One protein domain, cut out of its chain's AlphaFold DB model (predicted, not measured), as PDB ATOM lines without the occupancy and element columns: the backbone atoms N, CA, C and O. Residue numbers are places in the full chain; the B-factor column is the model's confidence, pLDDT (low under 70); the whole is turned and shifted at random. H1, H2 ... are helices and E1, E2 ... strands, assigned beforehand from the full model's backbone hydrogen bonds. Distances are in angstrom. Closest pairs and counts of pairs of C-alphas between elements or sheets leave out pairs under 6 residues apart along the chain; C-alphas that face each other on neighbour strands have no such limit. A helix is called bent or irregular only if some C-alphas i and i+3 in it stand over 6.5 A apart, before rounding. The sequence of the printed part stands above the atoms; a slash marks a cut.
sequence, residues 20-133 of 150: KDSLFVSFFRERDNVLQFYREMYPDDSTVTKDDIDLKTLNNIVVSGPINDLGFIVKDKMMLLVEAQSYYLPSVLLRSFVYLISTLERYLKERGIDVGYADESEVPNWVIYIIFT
ATOM      1  N   LYS A  20     225.614 214.825  92.846       47.12
ATOM      2  CA  LYS A  20     225.715 214.971  94.296       47.12
ATOM      3  C   LYS A  20     224.735 216.068  94.674       47.12
ATOM      4  O   LYS A  20     225.000 217.223  94.349       47.12
ATOM      5  N   ASP A  21     223.640 215.716  95.348       54.25
ATOM      6  CA  ASP A  21     222.914 216.700  96.158       54.25
ATOM      7  C   ASP A  21     223.964 217.534  96.900       54.25
ATOM      8  O   ASP A  21     224.941 216.972  97.428       54.25
ATOM      9  N   SER A  22     223.851 218.863  96.864       66.81
ATOM     10  CA  SER A  22     224.864 219.677  97.521       66.81
ATOM     11  C   SER A  22     224.913 219.320  99.007       66.81
ATOM     12  O   SER A  22     223.917 218.893  99.601       66.81
ATOM     13  N   LEU A  23     226.089 219.474  99.630       71.44
ATOM     14  CA  LEU A  23     226.228 219.233 101.072       71.44
ATOM     15  C   LEU A  23     225.171 220.016 101.859       71.44
ATOM     16  O   LEU A  23     224.639 219.512 102.842       71.44
ATOM     17  N   PHE A  24     224.830 221.199 101.359       73.25
ATOM     18  CA  PHE A  24     223.756 222.036 101.849       73.25
ATOM     19  C   PHE A  24     222.400 221.309 101.865       73.25
ATOM     20  O   PHE A  24     221.814 221.139 102.932       73.25
ATOM     21  N   VAL A  25     221.937 220.779 100.730       71.81
ATOM     22  CA  VAL A  25     220.681 220.006 100.668       71.81
ATOM     23  C   VAL A  25     220.725 218.756 101.519       71.81
ATOM     24  O   VAL A  25     219.764 218.464 102.228       71.81
ATOM     25  N   SER A  26     221.843 218.033 101.498       75.00
ATOM     26  CA  SER A  26     221.987 216.835 102.323       75.00
ATOM     27  C   SER A  26     221.908 217.143 103.821       75.00
ATOM     28  O   SER A  26     221.348 216.353 104.571       75.00
ATOM     29  N   PHE A  27     222.414 218.302 104.252       79.31
ATOM     30  CA  PHE A  27     222.405 218.714 105.650       79.31
ATOM     31  C   PHE A  27     220.986 219.064 106.106       79.31
ATOM     32  O   PHE A  27     220.493 218.537 107.097       79.31
ATOM     33  N   PHE A  28     220.286 219.893 105.344       79.19
ATOM     34  CA  PHE A  28     218.962 220.402 105.710       79.19
ATOM     35  C   PHE A  28     217.798 219.446 105.382       79.19
ATOM     36  O   PHE A  28     216.639 219.779 105.618       79.19
ATOM     37  N   ARG A  29     218.090 218.234 104.891       78.31
ATOM     38  CA  ARG A  29     217.132 217.114 104.863       78.31
ATOM     39  C   ARG A  29     216.845 216.535 106.249       78.31
ATOM     40  O   ARG A  29     215.827 215.872 106.427       78.31
ATOM     41  N   GLU A  30     217.705 216.804 107.225       84.69
ATOM     42  CA  GLU A  30     217.530 216.355 108.602       84.69
ATOM     43  C   GLU A  30     216.823 217.436 109.432       84.69
ATOM     44  O   GLU A  30     217.297 218.572 109.527       84.69
ATOM     45  N   ARG A  31     215.703 217.086 110.087       87.62
ATOM     46  CA  ARG A  31     214.934 218.028 110.933       87.62
ATOM     47  C   ARG A  31     215.782 218.635 112.046       87.62
ATOM     48  O   ARG A  31     215.576 219.785 112.413       87.62
ATOM     49  N   ASP A  32     216.749 217.880 112.554       90.12
ATOM     50  CA  ASP A  32     217.669 218.306 113.611       90.12
ATOM     51  C   ASP A  32     218.519 219.494 113.170       90.12
ATOM     52  O   ASP A  32     218.675 220.463 113.911       90.12
ATOM     53  N   ASN A  33     219.004 219.439 111.932       89.00
ATOM     54  CA  ASN A  33     219.821 220.483 111.336       89.00
ATOM     55  C   ASN A  33     218.988 221.737 111.038       89.00
ATOM     56  O   ASN A  33     219.446 222.856 111.262       89.00
ATOM     57  N   VAL A  34     217.734 221.562 110.603       88.62
ATOM     58  CA  VAL A  34     216.785 222.674 110.434       88.62
ATOM     59  C   VAL A  34     216.442 223.319 111.777       88.62
ATOM     60  O   VAL A  34     216.442 224.543 111.875       88.62
ATOM     61  N   LEU A  35     216.210 222.525 112.828       91.00
ATOM     62  CA  LEU A  35     215.939 223.036 114.173       91.00
ATOM     63  C   LEU A  35     217.126 223.818 114.731       91.00
ATOM     64  O   LEU A  35     216.939 224.875 115.332       91.00
ATOM     65  N   GLN A  36     218.342 223.301 114.543       90.69
ATOM     66  CA  GLN A  36     219.556 223.995 114.953       90.69
ATOM     67  C   GLN A  36     219.665 225.349 114.252       90.69
ATOM     68  O   GLN A  36     219.779 226.371 114.923       90.69
ATOM     69  N   PHE A  37     219.558 225.364 112.922       88.12
ATOM     70  CA  PHE A  37     219.581 226.599 112.145       88.12
ATOM     71  C   PHE A  37     218.493 227.580 112.594       88.12
ATOM     72  O   PHE A  37     218.765 228.761 112.792       88.12
ATOM     73  N   TYR A  38     217.268 227.098 112.813       88.56
ATOM     74  CA  TYR A  38     216.166 227.933 113.282       88.56
ATOM     75  C   TYR A  38     216.496 228.615 114.615       88.56
ATOM     76  O   TYR A  38     216.314 229.822 114.742       88.56
ATOM     77  N   ARG A  39     217.026 227.868 115.589       89.38
ATOM     78  CA  ARG A  39     217.395 228.398 116.911       89.38
ATOM     79  C   ARG A  39     218.554 229.385 116.855       89.38
ATOM     80  O   ARG A  39     218.586 230.314 117.651       89.38
ATOM     81  N   GLU A  40     219.489 229.202 115.928       89.19
ATOM     82  CA  GLU A  40     220.569 230.168 115.703       89.19
ATOM     83  C   GLU A  40     220.033 231.494 115.142       89.19
ATOM     84  O   GLU A  40     220.501 232.560 115.537       89.19
ATOM     85  N   MET A  41     219.018 231.444 114.271       85.88
ATOM     86  CA  MET A  41     218.395 232.642 113.697       85.88
ATOM     87  C   MET A  41     217.367 233.308 114.623       85.88
ATOM     88  O   MET A  41     217.179 234.521 114.552       85.88
ATOM     89  N   TYR A  42     216.711 232.532 115.489       87.69
ATOM     90  CA  TYR A  42     215.662 232.976 116.412       87.69
ATOM     91  C   TYR A  42     215.941 232.476 117.841       87.69
ATOM     92  O   TYR A  42     215.189 231.645 118.357       87.69
ATOM     93  N   PRO A  43     217.006 232.964 118.506       87.88
ATOM     94  CA  PRO A  43     217.410 232.469 119.826       87.88
ATOM     95  C   PRO A  43     216.355 232.706 120.916       87.88
ATOM     96  O   PRO A  43     216.303 231.957 121.892       87.88
ATOM     97  N   ASP A  44     215.492 233.708 120.733       90.25
ATOM     98  CA  ASP A  44     214.420 234.042 121.671       90.25
ATOM     99  C   ASP A  44     213.215 233.082 121.574       90.25
ATOM    100  O   ASP A  44     212.472 232.928 122.546       90.25
ATOM    101  N   ASP A  45     213.023 232.379 120.445       86.88
ATOM    102  CA  ASP A  45     211.959 231.372 120.295       86.88
ATOM    103  C   ASP A  45     212.463 229.969 120.670       86.88
ATOM    104  O   ASP A  45     212.709 229.096 119.834       86.88
ATOM    105  N   SER A  46     212.580 229.736 121.977       85.50
ATOM    106  CA  SER A  46     212.974 228.435 122.541       85.50
ATOM    107  C   SER A  46     211.873 227.365 122.499       85.50
ATOM    108  O   SER A  46     212.129 226.204 122.825       85.50
ATOM    109  N   THR A  47     210.654 227.732 122.096       90.06
ATOM    110  CA  THR A  47     209.482 226.843 122.148       90.06
ATOM    111  C   THR A  47     209.365 225.928 120.933       90.06
ATOM    112  O   THR A  47     208.639 224.941 120.994       90.06
ATOM    113  N   VAL A  48     210.083 226.223 119.842       90.69
ATOM    114  CA  VAL A  48     210.108 225.369 118.646       90.69
ATOM    115  C   VAL A  48     210.802 224.037 118.935       90.69
ATOM    116  O   VAL A  48     211.938 223.966 119.433       90.69
ATOM    117  N   THR A  49     210.115 222.970 118.547       92.00
ATOM    118  CA  THR A  49     210.570 221.585 118.606       92.00
ATOM    119  C   THR A  49     210.688 220.987 117.204       92.00
ATOM    120  O   THR A  49     210.353 221.614 116.201       92.00
ATOM    121  N   LYS A  50     211.191 219.752 117.113       89.25
ATOM    122  CA  LYS A  50     211.317 219.047 115.826       89.25
ATOM    123  C   LYS A  50     209.961 218.747 115.186       89.25
ATOM    124  O   LYS A  50     209.889 218.668 113.964       89.25
ATOM    125  N   ASP A  51     208.921 218.579 115.998       89.62
ATOM    126  CA  ASP A  51     207.575 218.233 115.533       89.62
ATOM    127  C   ASP A  51     206.881 219.429 114.866       89.62
ATOM    128  O   ASP A  51     206.000 219.249 114.028       89.62
ATOM    129  N   ASP A  52     207.350 220.644 115.157       89.94
ATOM    130  CA  ASP A  52     206.898 221.879 114.514       89.94
ATOM    131  C   ASP A  52     207.528 222.100 113.126       89.94
ATOM    132  O   ASP A  52     207.197 223.083 112.457       89.94
ATOM    133  N   ILE A  53     208.456 221.227 112.706       88.50
ATOM    134  CA  ILE A  53     209.202 221.341 111.448       88.50
ATOM    135  C   ILE A  53     208.598 220.427 110.385       88.50
ATOM    136  O   ILE A  53     208.743 219.196 110.401       88.50
ATOM    137  N   ASP A  54     208.025 221.067 109.373       84.75
ATOM    138  CA  ASP A  54     207.545 220.413 108.171       84.75
ATOM    139  C   ASP A  54     208.546 220.577 107.010       84.75
ATOM    140  O   ASP A  54     208.661 221.638 106.394       84.75
ATOM    141  N   LEU A  55     209.275 219.497 106.705       76.25
ATOM    142  CA  LEU A  55     210.251 219.423 105.606       76.25
ATOM    143  C   LEU A  55     209.630 219.101 104.237       76.25
ATOM    144  O   LEU A  55     210.359 218.848 103.276       76.25
ATOM    145  N   LYS A  56     208.299 219.033 104.112       62.72
ATOM    146  CA  LYS A  56     207.623 218.543 102.893       62.72
ATOM    147  C   LYS A  56     207.991 219.280 101.600       62.72
ATOM    148  O   LYS A  56     207.776 218.747 100.511       62.72
ATOM    149  N   THR A  57     208.566 220.470 101.684       60.44
ATOM    150  CA  THR A  57     208.953 221.287 100.531       60.44
ATOM    151  C   THR A  57     210.188 220.794  99.774       60.44
ATOM    152  O   THR A  57     210.450 221.255  98.664       60.44
ATOM    153  N   LEU A  58     210.925 219.826 100.327       54.84
ATOM    154  CA  LEU A  58     212.151 219.279  99.734       54.84
ATOM    155  C   LEU A  58     211.931 218.498  98.420       54.84
ATOM    156  O   LEU A  58     212.895 218.191  97.725       54.84
ATOM    157  N   ASN A  59     210.678 218.198  98.054       50.38
ATOM    158  CA  ASN A  59     210.338 217.305  96.937       50.38
ATOM    159  C   ASN A  59     209.801 218.010  95.680       50.38
ATOM    160  O   ASN A  59     209.205 217.354  94.824       50.38
ATOM    161  N   ASN A  60     209.943 219.332  95.541       49.03
ATOM    162  CA  ASN A  60     209.310 220.033  94.423       49.03
ATOM    163  C   ASN A  60     210.118 219.909  93.111       49.03
ATOM    164  O   ASN A  60     211.013 220.695  92.819       49.03
ATOM    165  N   ILE A  61     209.726 218.916  92.306       47.44
ATOM    166  CA  ILE A  61     210.221 218.506  90.971       47.44
ATOM    167  C   ILE A  61     209.971 219.575  89.871       47.44
ATOM    168  O   ILE A  61     210.207 219.343  88.689       47.44
ATOM    169  N   VAL A  62     209.475 220.766  90.229       44.84
ATOM    170  CA  VAL A  62     208.959 221.763  89.270       44.84
ATOM    171  C   VAL A  62     210.075 222.517  88.537       44.84
ATOM    172  O   VAL A  62     209.873 222.960  87.409       44.84
ATOM    173  N   VAL A  63     211.275 222.619  89.119       45.75
ATOM    174  CA  VAL A  63     212.428 223.243  88.456       45.75
ATOM    175  C   VAL A  63     213.384 222.149  87.992       45.75
ATOM    176  O   VAL A  63     214.059 221.513  88.796       45.75
ATOM    177  N   SER A  64     213.464 221.930  86.680       40.94
ATOM    178  CA  SER A  64     214.504 221.105  86.061       40.94
ATOM    179  C   SER A  64     215.864 221.808  86.184       40.94
ATOM    180  O   SER A  64     216.308 222.528  85.294       40.94
ATOM    181  N   GLY A  65     216.529 221.641  87.328       44.12
ATOM    182  CA  GLY A  65     217.816 222.272  87.622       44.12
ATOM    183  C   GLY A  65     218.445 221.761  88.921       44.12
ATOM    184  O   GLY A  65     217.782 221.061  89.682       44.12
ATOM    185  N   PRO A  66     219.736 222.062  89.169       47.94
ATOM    186  CA  PRO A  66     220.457 221.577  90.343       47.94
ATOM    187  C   PRO A  66     219.743 221.976  91.642       47.94
ATOM    188  O   PRO A  66     219.473 223.152  91.894       47.94
ATOM    189  N   ILE A  67     219.430 220.945  92.426       55.38
ATOM    190  CA  ILE A  67     218.631 220.939  93.651       55.38
ATOM    191  C   ILE A  67     219.485 221.525  94.775       55.38
ATOM    192  O   ILE A  67     220.104 220.769  95.513       55.38
ATOM    193  N   ASN A  68     219.579 222.853  94.877       63.91
ATOM    194  CA  ASN A  68     220.313 223.491  95.977       63.91
ATOM    195  C   ASN A  68     219.467 224.469  96.816       63.91
ATOM    196  O   ASN A  68     220.020 225.239  97.598       63.91
ATOM    197  N   ASP A  69     218.140 224.424  96.670       71.19
ATOM    198  CA  ASP A  69     217.192 225.264  97.412       71.19
ATOM    199  C   ASP A  69     216.237 224.402  98.225       71.19
ATOM    200  O   ASP A  69     215.881 223.298  97.809       71.19
ATOM    201  N   LEU A  70     215.822 224.908  99.384       73.94
ATOM    202  CA  LEU A  70     215.067 224.157 100.376       73.94
ATOM    203  C   LEU A  70     214.019 225.046 101.016       73.94
ATOM    204  O   LEU A  70     214.346 225.969 101.757       73.94
ATOM    205  N   GLY A  71     212.754 224.745 100.752       76.88
ATOM    206  CA  GLY A  71     211.674 225.268 101.571       76.88
ATOM    207  C   GLY A  71     211.452 224.383 102.797       76.88
ATOM    208  O   GLY A  71     211.675 223.174 102.746       76.88
ATOM    209  N   PHE A  72     210.952 224.958 103.878       80.06
ATOM    210  CA  PHE A  72     210.364 224.237 105.006       80.06
ATOM    211  C   PHE A  72     209.439 225.171 105.775       80.06
ATOM    212  O   PHE A  72     209.478 226.389 105.601       80.06
ATOM    213  N   ILE A  73     208.587 224.597 106.615       83.69
ATOM    214  CA  ILE A  73     207.684 225.362 107.469       83.69
ATOM    215  C   ILE A  73     208.034 225.073 108.921       83.69
ATOM    216  O   ILE A  73     208.203 223.916 109.299       83.69
ATOM    217  N   VAL A  74     208.161 226.132 109.718       85.44
ATOM    218  CA  VAL A  74     208.339 226.057 111.169       85.44
ATOM    219  C   VAL A  74     207.195 226.824 111.815       85.44
ATOM    220  O   VAL A  74     207.143 228.050 111.706       85.44
ATOM    221  N   LYS A  75     206.265 226.113 112.465       83.69
ATOM    222  CA  LYS A  75     204.997 226.680 112.970       83.69
ATOM    223  C   LYS A  75     204.203 227.408 111.865       83.69
ATOM    224  O   LYS A  75     203.629 226.773 110.984       83.69
ATOM    225  N   ASP A  76     204.173 228.738 111.922       79.00
ATOM    226  CA  ASP A  76     203.487 229.669 111.026       79.00
ATOM    227  C   ASP A  76     204.437 230.336 110.014       79.00
ATOM    228  O   ASP A  76     204.019 231.218 109.265       79.00
ATOM    229  N   LYS A  77     205.722 229.954 110.003       84.88
ATOM    230  CA  LYS A  77     206.754 230.570 109.161       84.88
ATOM    231  C   LYS A  77     207.133 229.656 108.016       84.88
ATOM    232  O   LYS A  77     207.665 228.569 108.228       84.88
ATOM    233  N   MET A  78     206.913 230.131 106.802       85.38
ATOM    234  CA  MET A  78     207.452 229.552 105.587       85.38
ATOM    235  C   MET A  78     208.869 230.065 105.368       85.38
ATOM    236  O   MET A  78     209.100 231.259 105.203       85.38
ATOM    237  N   MET A  79     209.833 229.159 105.365       83.88
ATOM    238  CA  MET A  79     211.245 229.492 105.264       83.88
ATOM    239  C   MET A  79     211.809 228.887 103.987       83.88
ATOM    240  O   MET A  79     211.563 227.721 103.689       83.88
ATOM    241  N   LEU A  80     212.563 229.679 103.232       82.00
ATOM    242  CA  LEU A  80     213.261 229.232 102.035       82.00
ATOM    243  C   LEU A  80     214.752 229.485 102.203       82.00
ATOM    244  O   LEU A  80     215.166 230.621 102.421       82.00
ATOM    245  N   LEU A  81     215.559 228.444 102.053       79.88
ATOM    246  CA  LEU A  81     217.002 228.559 101.963       79.88
ATOM    247  C   LEU A  81     217.465 228.323 100.532       79.88
ATOM    248  O   LEU A  81     217.071 227.343  99.907       79.88
ATOM    249  N   VAL A  82     218.329 229.197 100.031       77.50
ATOM    250  CA  VAL A  82     218.799 229.164  98.644       77.50
ATOM    251  C   VAL A  82     220.316 229.124  98.627       77.50
ATOM    252  O   VAL A  82     220.958 230.088  99.048       77.50
ATOM    253  N   GLU A  83     220.914 228.041  98.129       74.00
ATOM    254  CA  GLU A  83     222.360 228.000  97.917       74.00
ATOM    255  C   GLU A  83     222.711 228.684  96.588       74.00
ATOM    256  O   GLU A  83     222.423 228.204  95.481       74.00
ATOM    257  N   ALA A  84     223.396 229.818  96.689       71.94
ATOM    258  CA  ALA A  84     223.865 230.586  95.551       71.94
ATOM    259  C   ALA A  84     225.359 230.324  95.291       71.94
ATOM    260  O   ALA A  84     226.240 230.803  96.005       71.94
ATOM    261  N   GLN A  85     225.655 229.611  94.199       64.56
ATOM    262  CA  GLN A  85     227.025 229.433  93.685       64.56
ATOM    263  C   GLN A  85     227.492 230.623  92.813       64.56
ATOM    264  O   GLN A  85     228.673 230.739  92.484       64.56
ATOM    265  N   SER A  86     226.579 231.532  92.435       62.91
ATOM    266  CA  SER A  86     226.873 232.765  91.684       62.91
ATOM    267  C   SER A  86     225.916 233.912  92.063       62.91
ATOM    268  O   SER A  86     224.810 233.655  92.526       62.91
ATOM    269  N   TYR A  87     226.322 235.170  91.832       61.34
ATOM    270  CA  TYR A  87     225.571 236.399  92.193       61.34
ATOM    271  C   TYR A  87     224.533 236.841  91.180       61.34
ATOM    272  O   TYR A  87     224.104 237.992  91.224       61.34
ATOM    273  N   TYR A  88     224.169 236.008  90.211       66.12
ATOM    274  CA  TYR A  88     223.160 236.429  89.253       66.12
ATOM    275  C   TYR A  88     221.783 236.433  89.937       66.12
ATOM    276  O   TYR A  88     221.017 235.472  89.862       66.12
ATOM    277  N   LEU A  89     221.517 237.537  90.646       66.25
ATOM    278  CA  LEU A  89     220.345 237.793  91.476       66.25
ATOM    279  C   LEU A  89     219.030 237.506  90.748       66.25
ATOM    280  O   LEU A  89     218.166 236.904  91.380       66.25
ATOM    281  N   PRO A  90     218.860 237.810  89.442       73.25
ATOM    282  CA  PRO A  90     217.616 237.480  88.756       73.25
ATOM    283  C   PRO A  90     217.279 235.984  88.792       73.25
ATOM    284  O   PRO A  90     216.134 235.625  89.036       73.25
ATOM    285  N   SER A  91     218.264 235.095  88.615       71.44
ATOM    286  CA  SER A  91     218.016 233.647  88.677       71.44
ATOM    287  C   SER A  91     217.726 233.155  90.090       71.44
ATOM    288  O   SER A  91     216.889 232.273  90.265       71.44
ATOM    289  N   VAL A  92     218.410 233.716  91.087       72.88
ATOM    290  CA  VAL A  92     218.210 233.389  92.508       72.88
ATOM    291  C   VAL A  92     216.808 233.816  92.952       72.88
ATOM    292  O   VAL A  92     216.087 233.025  93.556       72.88
ATOM    293  N   LEU A  93     216.383 235.026  92.584       77.50
ATOM    294  CA  LEU A  93     215.056 235.553  92.896       77.50
ATOM    295  C   LEU A  93     213.952 234.785  92.168       77.50
ATOM    296  O   LEU A  93     212.984 234.381  92.802       77.50
ATOM    297  N   LEU A  94     214.108 234.518  90.867       76.38
ATOM    298  CA  LEU A  94     213.103 233.776  90.100       76.38
ATOM    299  C   LEU A  94     212.878 232.372  90.673       76.38
ATOM    300  O   LEU A  94     211.736 231.961  90.854       76.38
ATOM    301  N   ARG A  95     213.962 231.663  91.018       76.62
ATOM    302  CA  ARG A  95     213.872 230.384  91.737       76.62
ATOM    303  C   ARG A  95     213.150 230.559  93.064       76.62
ATOM    304  O   ARG A  95     212.222 229.807  93.342       76.62
ATOM    305  N   SER A  96     213.520 231.582  93.834       77.75
ATOM    306  CA  SER A  96     212.911 231.841  95.139       77.75
ATOM    307  C   SER A  96     211.398 232.026  95.054       77.75
ATOM    308  O   SER A  96     210.673 231.426  95.840       77.75
ATOM    309  N   PHE A  97     210.908 232.770  94.058       80.00
ATOM    310  CA  PHE A  97     209.472 232.946  93.836       80.00
ATOM    311  C   PHE A  97     208.765 231.642  93.463       80.00
ATOM    312  O   PHE A  97     207.713 231.344  94.024       80.00
ATOM    313  N   VAL A  98     209.347 230.839  92.566       78.38
ATOM    314  CA  VAL A  98     208.775 229.534  92.191       78.38
ATOM    315  C   VAL A  98     208.644 228.628  93.415       78.38
ATOM    316  O   VAL A  98     207.598 228.003  93.605       78.38
ATOM    317  N   TYR A  99     209.672 228.579  94.267       76.56
ATOM    318  CA  TYR A  99     209.623 227.797  95.499       76.56
ATOM    319  C   TYR A  99     208.594 228.348  96.480       76.56
ATOM    320  O   TYR A  99     207.793 227.570  96.992       76.56
ATOM    321  N   LEU A 100     208.567 229.661  96.705       80.25
ATOM    322  CA  LEU A 100     207.633 230.289  97.636       80.25
ATOM    323  C   LEU A 100     206.177 229.982  97.262       80.25
ATOM    324  O   LEU A 100     205.439 229.431  98.075       80.25
ATOM    325  N   ILE A 101     205.796 230.241  96.008       80.94
ATOM    326  CA  ILE A 101     204.429 230.015  95.515       80.94
ATOM    327  C   ILE A 101     204.063 228.531  95.609       80.94
ATOM    328  O   ILE A 101     203.020 228.186  96.159       80.94
ATOM    329  N   SER A 102     204.953 227.639  95.168       78.69
ATOM    330  CA  SER A 102     204.696 226.194  95.226       78.69
ATOM    331  C   SER A 102     204.524 225.671  96.657       78.69
ATOM    332  O   SER A 102     203.796 224.706  96.902       78.69
ATOM    333  N   THR A 103     205.241 226.269  97.610       78.50
ATOM    334  CA  THR A 103     205.148 225.912  99.030       78.50
ATOM    335  C   THR A 103     203.831 226.400  99.608       78.50
ATOM    336  O   THR A 103     203.171 225.654 100.328       78.50
ATOM    337  N   LEU A 104     203.434 227.628  99.265       83.81
ATOM    338  CA  LEU A 104     202.188 228.240  99.712       83.81
ATOM    339  C   LEU A 104     200.971 227.470  99.200       83.81
ATOM    340  O   LEU A 104     200.111 227.096  99.993       83.81
ATOM    341  N   GLU A 105     200.941 227.148  97.906       83.38
ATOM    342  CA  GLU A 105     199.878 226.341  97.298       83.38
ATOM    343  C   GLU A 105     199.679 225.016  98.037       83.38
ATOM    344  O   GLU A 105     198.554 224.616  98.337       83.38
ATOM    345  N   ARG A 106     200.775 224.329  98.376       79.88
ATOM    346  CA  ARG A 106     200.717 223.065  99.116       79.88
ATOM    347  C   ARG A 106     200.241 223.264 100.552       79.88
ATOM    348  O   ARG A 106     199.390 222.505 101.006       79.88
ATOM    349  N   TYR A 107     200.773 224.270 101.245       83.81
ATOM    350  CA  TYR A 107     200.406 224.601 102.623       83.81
ATOM    351  C   TYR A 107     198.902 224.862 102.775       83.81
ATOM    352  O   TYR A 107     198.282 224.339 103.707       83.81
ATOM    353  N   LEU A 108     198.326 225.633 101.849       87.44
ATOM    354  CA  LEU A 108     196.902 225.963 101.822       87.44
ATOM    355  C   LEU A 108     196.059 224.754 101.408       87.44
ATOM    356  O   LEU A 108     195.087 224.415 102.084       87.44
ATOM    357  N   LYS A 109     196.490 224.010 100.382       86.06
ATOM    358  CA  LYS A 109     195.797 222.798  99.931       86.06
ATOM    359  C   LYS A 109     195.675 221.736 101.026       86.06
ATOM    360  O   LYS A 109     194.629 221.103 101.137       86.06
ATOM    361  N   GLU A 110     196.711 221.536 101.842       84.19
ATOM    362  CA  GLU A 110     196.664 220.607 102.987       84.19
ATOM    363  C   GLU A 110     195.651 221.035 104.060       84.19
ATOM    364  O   GLU A 110     195.155 220.192 104.804       84.19
ATOM    365  N   ARG A 111     195.306 222.324 104.106       87.62
ATOM    366  CA  ARG A 111     194.274 222.894 104.983       87.62
ATOM    367  C   ARG A 111     192.897 222.966 104.322       87.62
ATOM    368  O   ARG A 111     191.953 223.423 104.949       87.62
ATOM    369  N   GLY A 112     192.768 222.492 103.080       90.44
ATOM    370  CA  GLY A 112     191.525 222.575 102.312       90.44
ATOM    371  C   GLY A 112     191.193 223.988 101.828       90.44
ATOM    372  O   GLY A 112     190.050 224.238 101.458       90.44
ATOM    373  N   ILE A 113     192.177 224.888 101.826       90.50
ATOM    374  CA  ILE A 113     192.031 226.279 101.406       90.50
ATOM    375  C   ILE A 113     192.542 226.399  99.971       90.50
ATOM    376  O   ILE A 113     193.632 225.927  99.636       90.50
ATOM    377  N   ASP A 114     191.745 227.020  99.113       87.38
ATOM    378  CA  ASP A 114     192.164 227.395  97.767       87.38
ATOM    379  C   ASP A 114     192.880 228.753  97.834       87.38
ATOM    380  O   ASP A 114     192.406 229.676  98.492       87.38
ATOM    381  N   VAL A 115     194.021 228.876  97.147       83.75
ATOM    382  CA  VAL A 115     194.832 230.105  97.083       83.75
ATOM    383  C   VAL A 115     194.001 231.337  96.739       83.75
ATOM    384  O   VAL A 115     194.255 232.402  97.291       83.75
ATOM    385  N   GLY A 116     193.009 231.214  95.851       84.12
ATOM    386  CA  GLY A 116     192.168 232.345  95.451       84.12
ATOM    387  C   GLY A 116     191.214 232.847  96.539       84.12
ATOM    388  O   GLY A 116     190.630 233.916  96.377       84.12
ATOM    389  N   TYR A 117     191.051 232.085  97.619       87.31
ATOM    390  CA  TYR A 117     190.103 232.344  98.703       87.31
ATOM    391  C   TYR A 117     190.769 232.385 100.082       87.31
ATOM    392  O   TYR A 117     190.058 232.446 101.079       87.31
ATOM    393  N   ALA A 118     192.102 232.322 100.143       87.12
ATOM    394  CA  ALA A 118     192.830 232.378 101.401       87.12
ATOM    395  C   ALA A 118     192.732 233.779 102.021       87.12
ATOM    396  O   ALA A 118     193.035 234.777 101.361       87.12
ATOM    397  N   ASP A 119     192.356 233.841 103.294       89.25
ATOM    398  CA  ASP A 119     192.416 235.075 104.075       89.25
ATOM    399  C   ASP A 119     193.861 235.371 104.521       89.25
ATOM    400  O   ASP A 119     194.694 234.472 104.646       89.25
ATOM    401  N   GLU A 120     194.170 236.636 104.829       84.81
ATOM    402  CA  GLU A 120     195.518 237.055 105.259       84.81
ATOM    403  C   GLU A 120     196.020 236.257 106.476       84.81
ATOM    404  O   GLU A 120     197.186 235.881 106.536       84.81
ATOM    405  N   SER A 121     195.128 235.915 107.412       86.50
ATOM    406  CA  SER A 121     195.465 235.102 108.589       86.50
ATOM    407  C   SER A 121     195.834 233.652 108.270       86.50
ATOM    408  O   SER A 121     196.391 232.960 109.121       86.50
ATOM    409  N   GLU A 122     195.482 233.166 107.080       86.56
ATOM    410  CA  GLU A 122     195.777 231.809 106.618       86.56
ATOM    411  C   GLU A 122     197.086 231.743 105.824       86.56
ATOM    412  O   GLU A 122     197.598 230.655 105.561       86.56
ATOM    413  N   VAL A 123     197.653 232.893 105.454       86.06
ATOM    414  CA  VAL A 123     198.928 232.976 104.747       86.06
ATOM    415  C   VAL A 123     200.066 232.995 105.777       86.06
ATOM    416  O   VAL A 123     200.113 233.874 106.637       86.06
ATOM    417  N   PRO A 124     201.014 232.040 105.727       85.19
ATOM    418  CA  PRO A 124     202.132 232.017 106.658       85.19
ATOM    419  C   PRO A 124     203.090 233.186 106.404       85.19
ATOM    420  O   PRO A 124     203.310 233.606 105.265       85.19
ATOM    421  N   ASN A 125     203.753 233.642 107.466       86.31
ATOM    422  CA  ASN A 125     204.847 234.602 107.353       86.31
ATOM    423  C   ASN A 125     205.999 233.980 106.555       86.31
ATOM    424  O   ASN A 125     206.378 232.838 106.809       86.31
ATOM    425  N   TRP A 126     206.596 234.716 105.620       84.00
ATOM    426  CA  TRP A 126     207.629 234.188 104.729       84.00
ATOM    427  C   TRP A 126     209.001 234.793 105.025       84.00
ATOM    428  O   TRP A 126     209.141 235.991 105.252       84.00
ATOM    429  N   VAL A 127     210.032 233.945 105.025       83.12
ATOM    430  CA  VAL A 127     211.426 234.336 105.266       83.12
ATOM    431  C   VAL A 127     212.329 233.641 104.257       83.12
ATOM    432  O   VAL A 127     212.333 232.415 104.154       83.12
ATOM    433  N   ILE A 128     213.125 234.417 103.523       81.50
ATOM    434  CA  ILE A 128     214.064 233.892 102.528       81.50
ATOM    435  C   ILE A 128     215.492 234.144 103.008       81.50
ATOM    436  O   ILE A 128     215.898 235.289 103.199       81.50
ATOM    437  N   TYR A 129     216.273 233.076 103.141       82.00
ATOM    438  CA  TYR A 129     217.709 233.138 103.378       82.00
ATOM    439  C   TYR A 129     218.469 232.705 102.130       82.00
ATOM    440  O   TYR A 129     218.320 231.589 101.637       82.00
ATOM    441  N   ILE A 130     219.336 233.583 101.636       76.88
ATOM    442  CA  ILE A 130     220.216 233.291 100.505       76.88
ATOM    443  C   ILE A 130     221.624 233.076 101.054       76.88
ATOM    444  O   ILE A 130     222.213 233.976 101.650       76.88
ATOM    445  N   ILE A 131     222.163 231.875 100.855       75.12
ATOM    446  CA  ILE A 131     223.463 231.451 101.374       75.12
ATOM    447  C   ILE A 131     224.439 231.344 100.205       75.12
ATOM    448  O   ILE A 131     224.278 230.528  99.299       75.12
ATOM    449  N   PHE A 132     225.478 232.175 100.228       71.69
ATOM    450  CA  PHE A 132     226.505 232.208  99.189       71.69
ATOM    451  C   PHE A 132     227.674 231.284  99.553       71.69
ATOM    452  O   PHE A 132     228.296 231.445 100.603       71.69
ATOM    453  N   THR A 133     228.015 230.322  98.690       66.25
ATOM    454  CA  THR A 133     229.116 229.374  98.950       66.25
ATOM    455  C   THR A 133     230.476 229.891  98.480       66.25
ATOM    456  O   THR A 133     230.584 230.709  97.570       66.25
TER     457      THR A 133
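AT A GLANCE: This is residues 20 to 133 of the 150 residues of an uncharacterized protein of Candidatus Methanomethylophilaceae archaeon (UniProt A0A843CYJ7). One long helix, H4, runs slantwise over one face of a small, twisted sheet of three strands, E1, E2 and E3, while H1 and H2 only graze the sheet on the side away from H4. Short H3 sits beside E1, and residues 40 to 45, of which 40 and 41 belong to H2, stick out. The printed part has 114 residues, with four named helices and three named strands in the order H1, H2, H3, E1, E2, H4, E3; the sheet runs E1, E2, E3, mixed, and the class is mixed, helices and strands. The whole is compact, with a radius of gyration of the C-alphas of 14.1 A and spans of 37 by 33 by 21 A.

HOW THE PARTS SIT: H1, residues 23 to 28, and H2, residues 31 to 41, are close but not clearly touching, about perpendicular at 89 degrees; their closest C-alphas, Phe 28 and Val 34, are 5.7 A apart. H3, residues 56 to 59, is only just irregular, C-alphas 56 and 59 being 6.7 A apart. It stands only just at the sheet's level, at 3.5 A; its closest C-alpha pair with E1, residues 69 to 74, is Thr 57 and Gly 71, 4.9 A. E1 and E2, residues 77 to 84, form an antiparallel hairpin, with N 72 and O 79 at 2.8 A. H4, residues 89 to 110, has a height over the sheet of 8.9 A; on the local plane it stands at 31 degrees to E2, only just slantwise. E3, residues 125 to 132, is parallel to E2, with N 80 and O 127 at 2.9 A; E2, H4 and E3 form a strand-helix-strand unit, two parallel neighbours joined through a helix, its crossover right-handed. Every O i to N i+4 pair is within hydrogen-bond range in H1, H2 and H4; H3 is too short for one.

IN THESE COORDINATES: H1 begins at C-alpha 23, (226.228, 219.233, 101.072). H2 is 15.3 A long, E1 16.4 A, E2 21.9 A, H4 31.4 A and E3 23.3 A, ending at C-alpha 132, (226.505, 232.208, 99.189).

THE WHOLE: The two C-alphas farthest apart, Lys 20 and Asp 119, are 40.1 A apart. The printed part has no cut; the links H2 to H3 and H4 to E3 are long. The pLDDT is under 70 at residues 20 to 22, 56 to 68, 85 to 89 and 133.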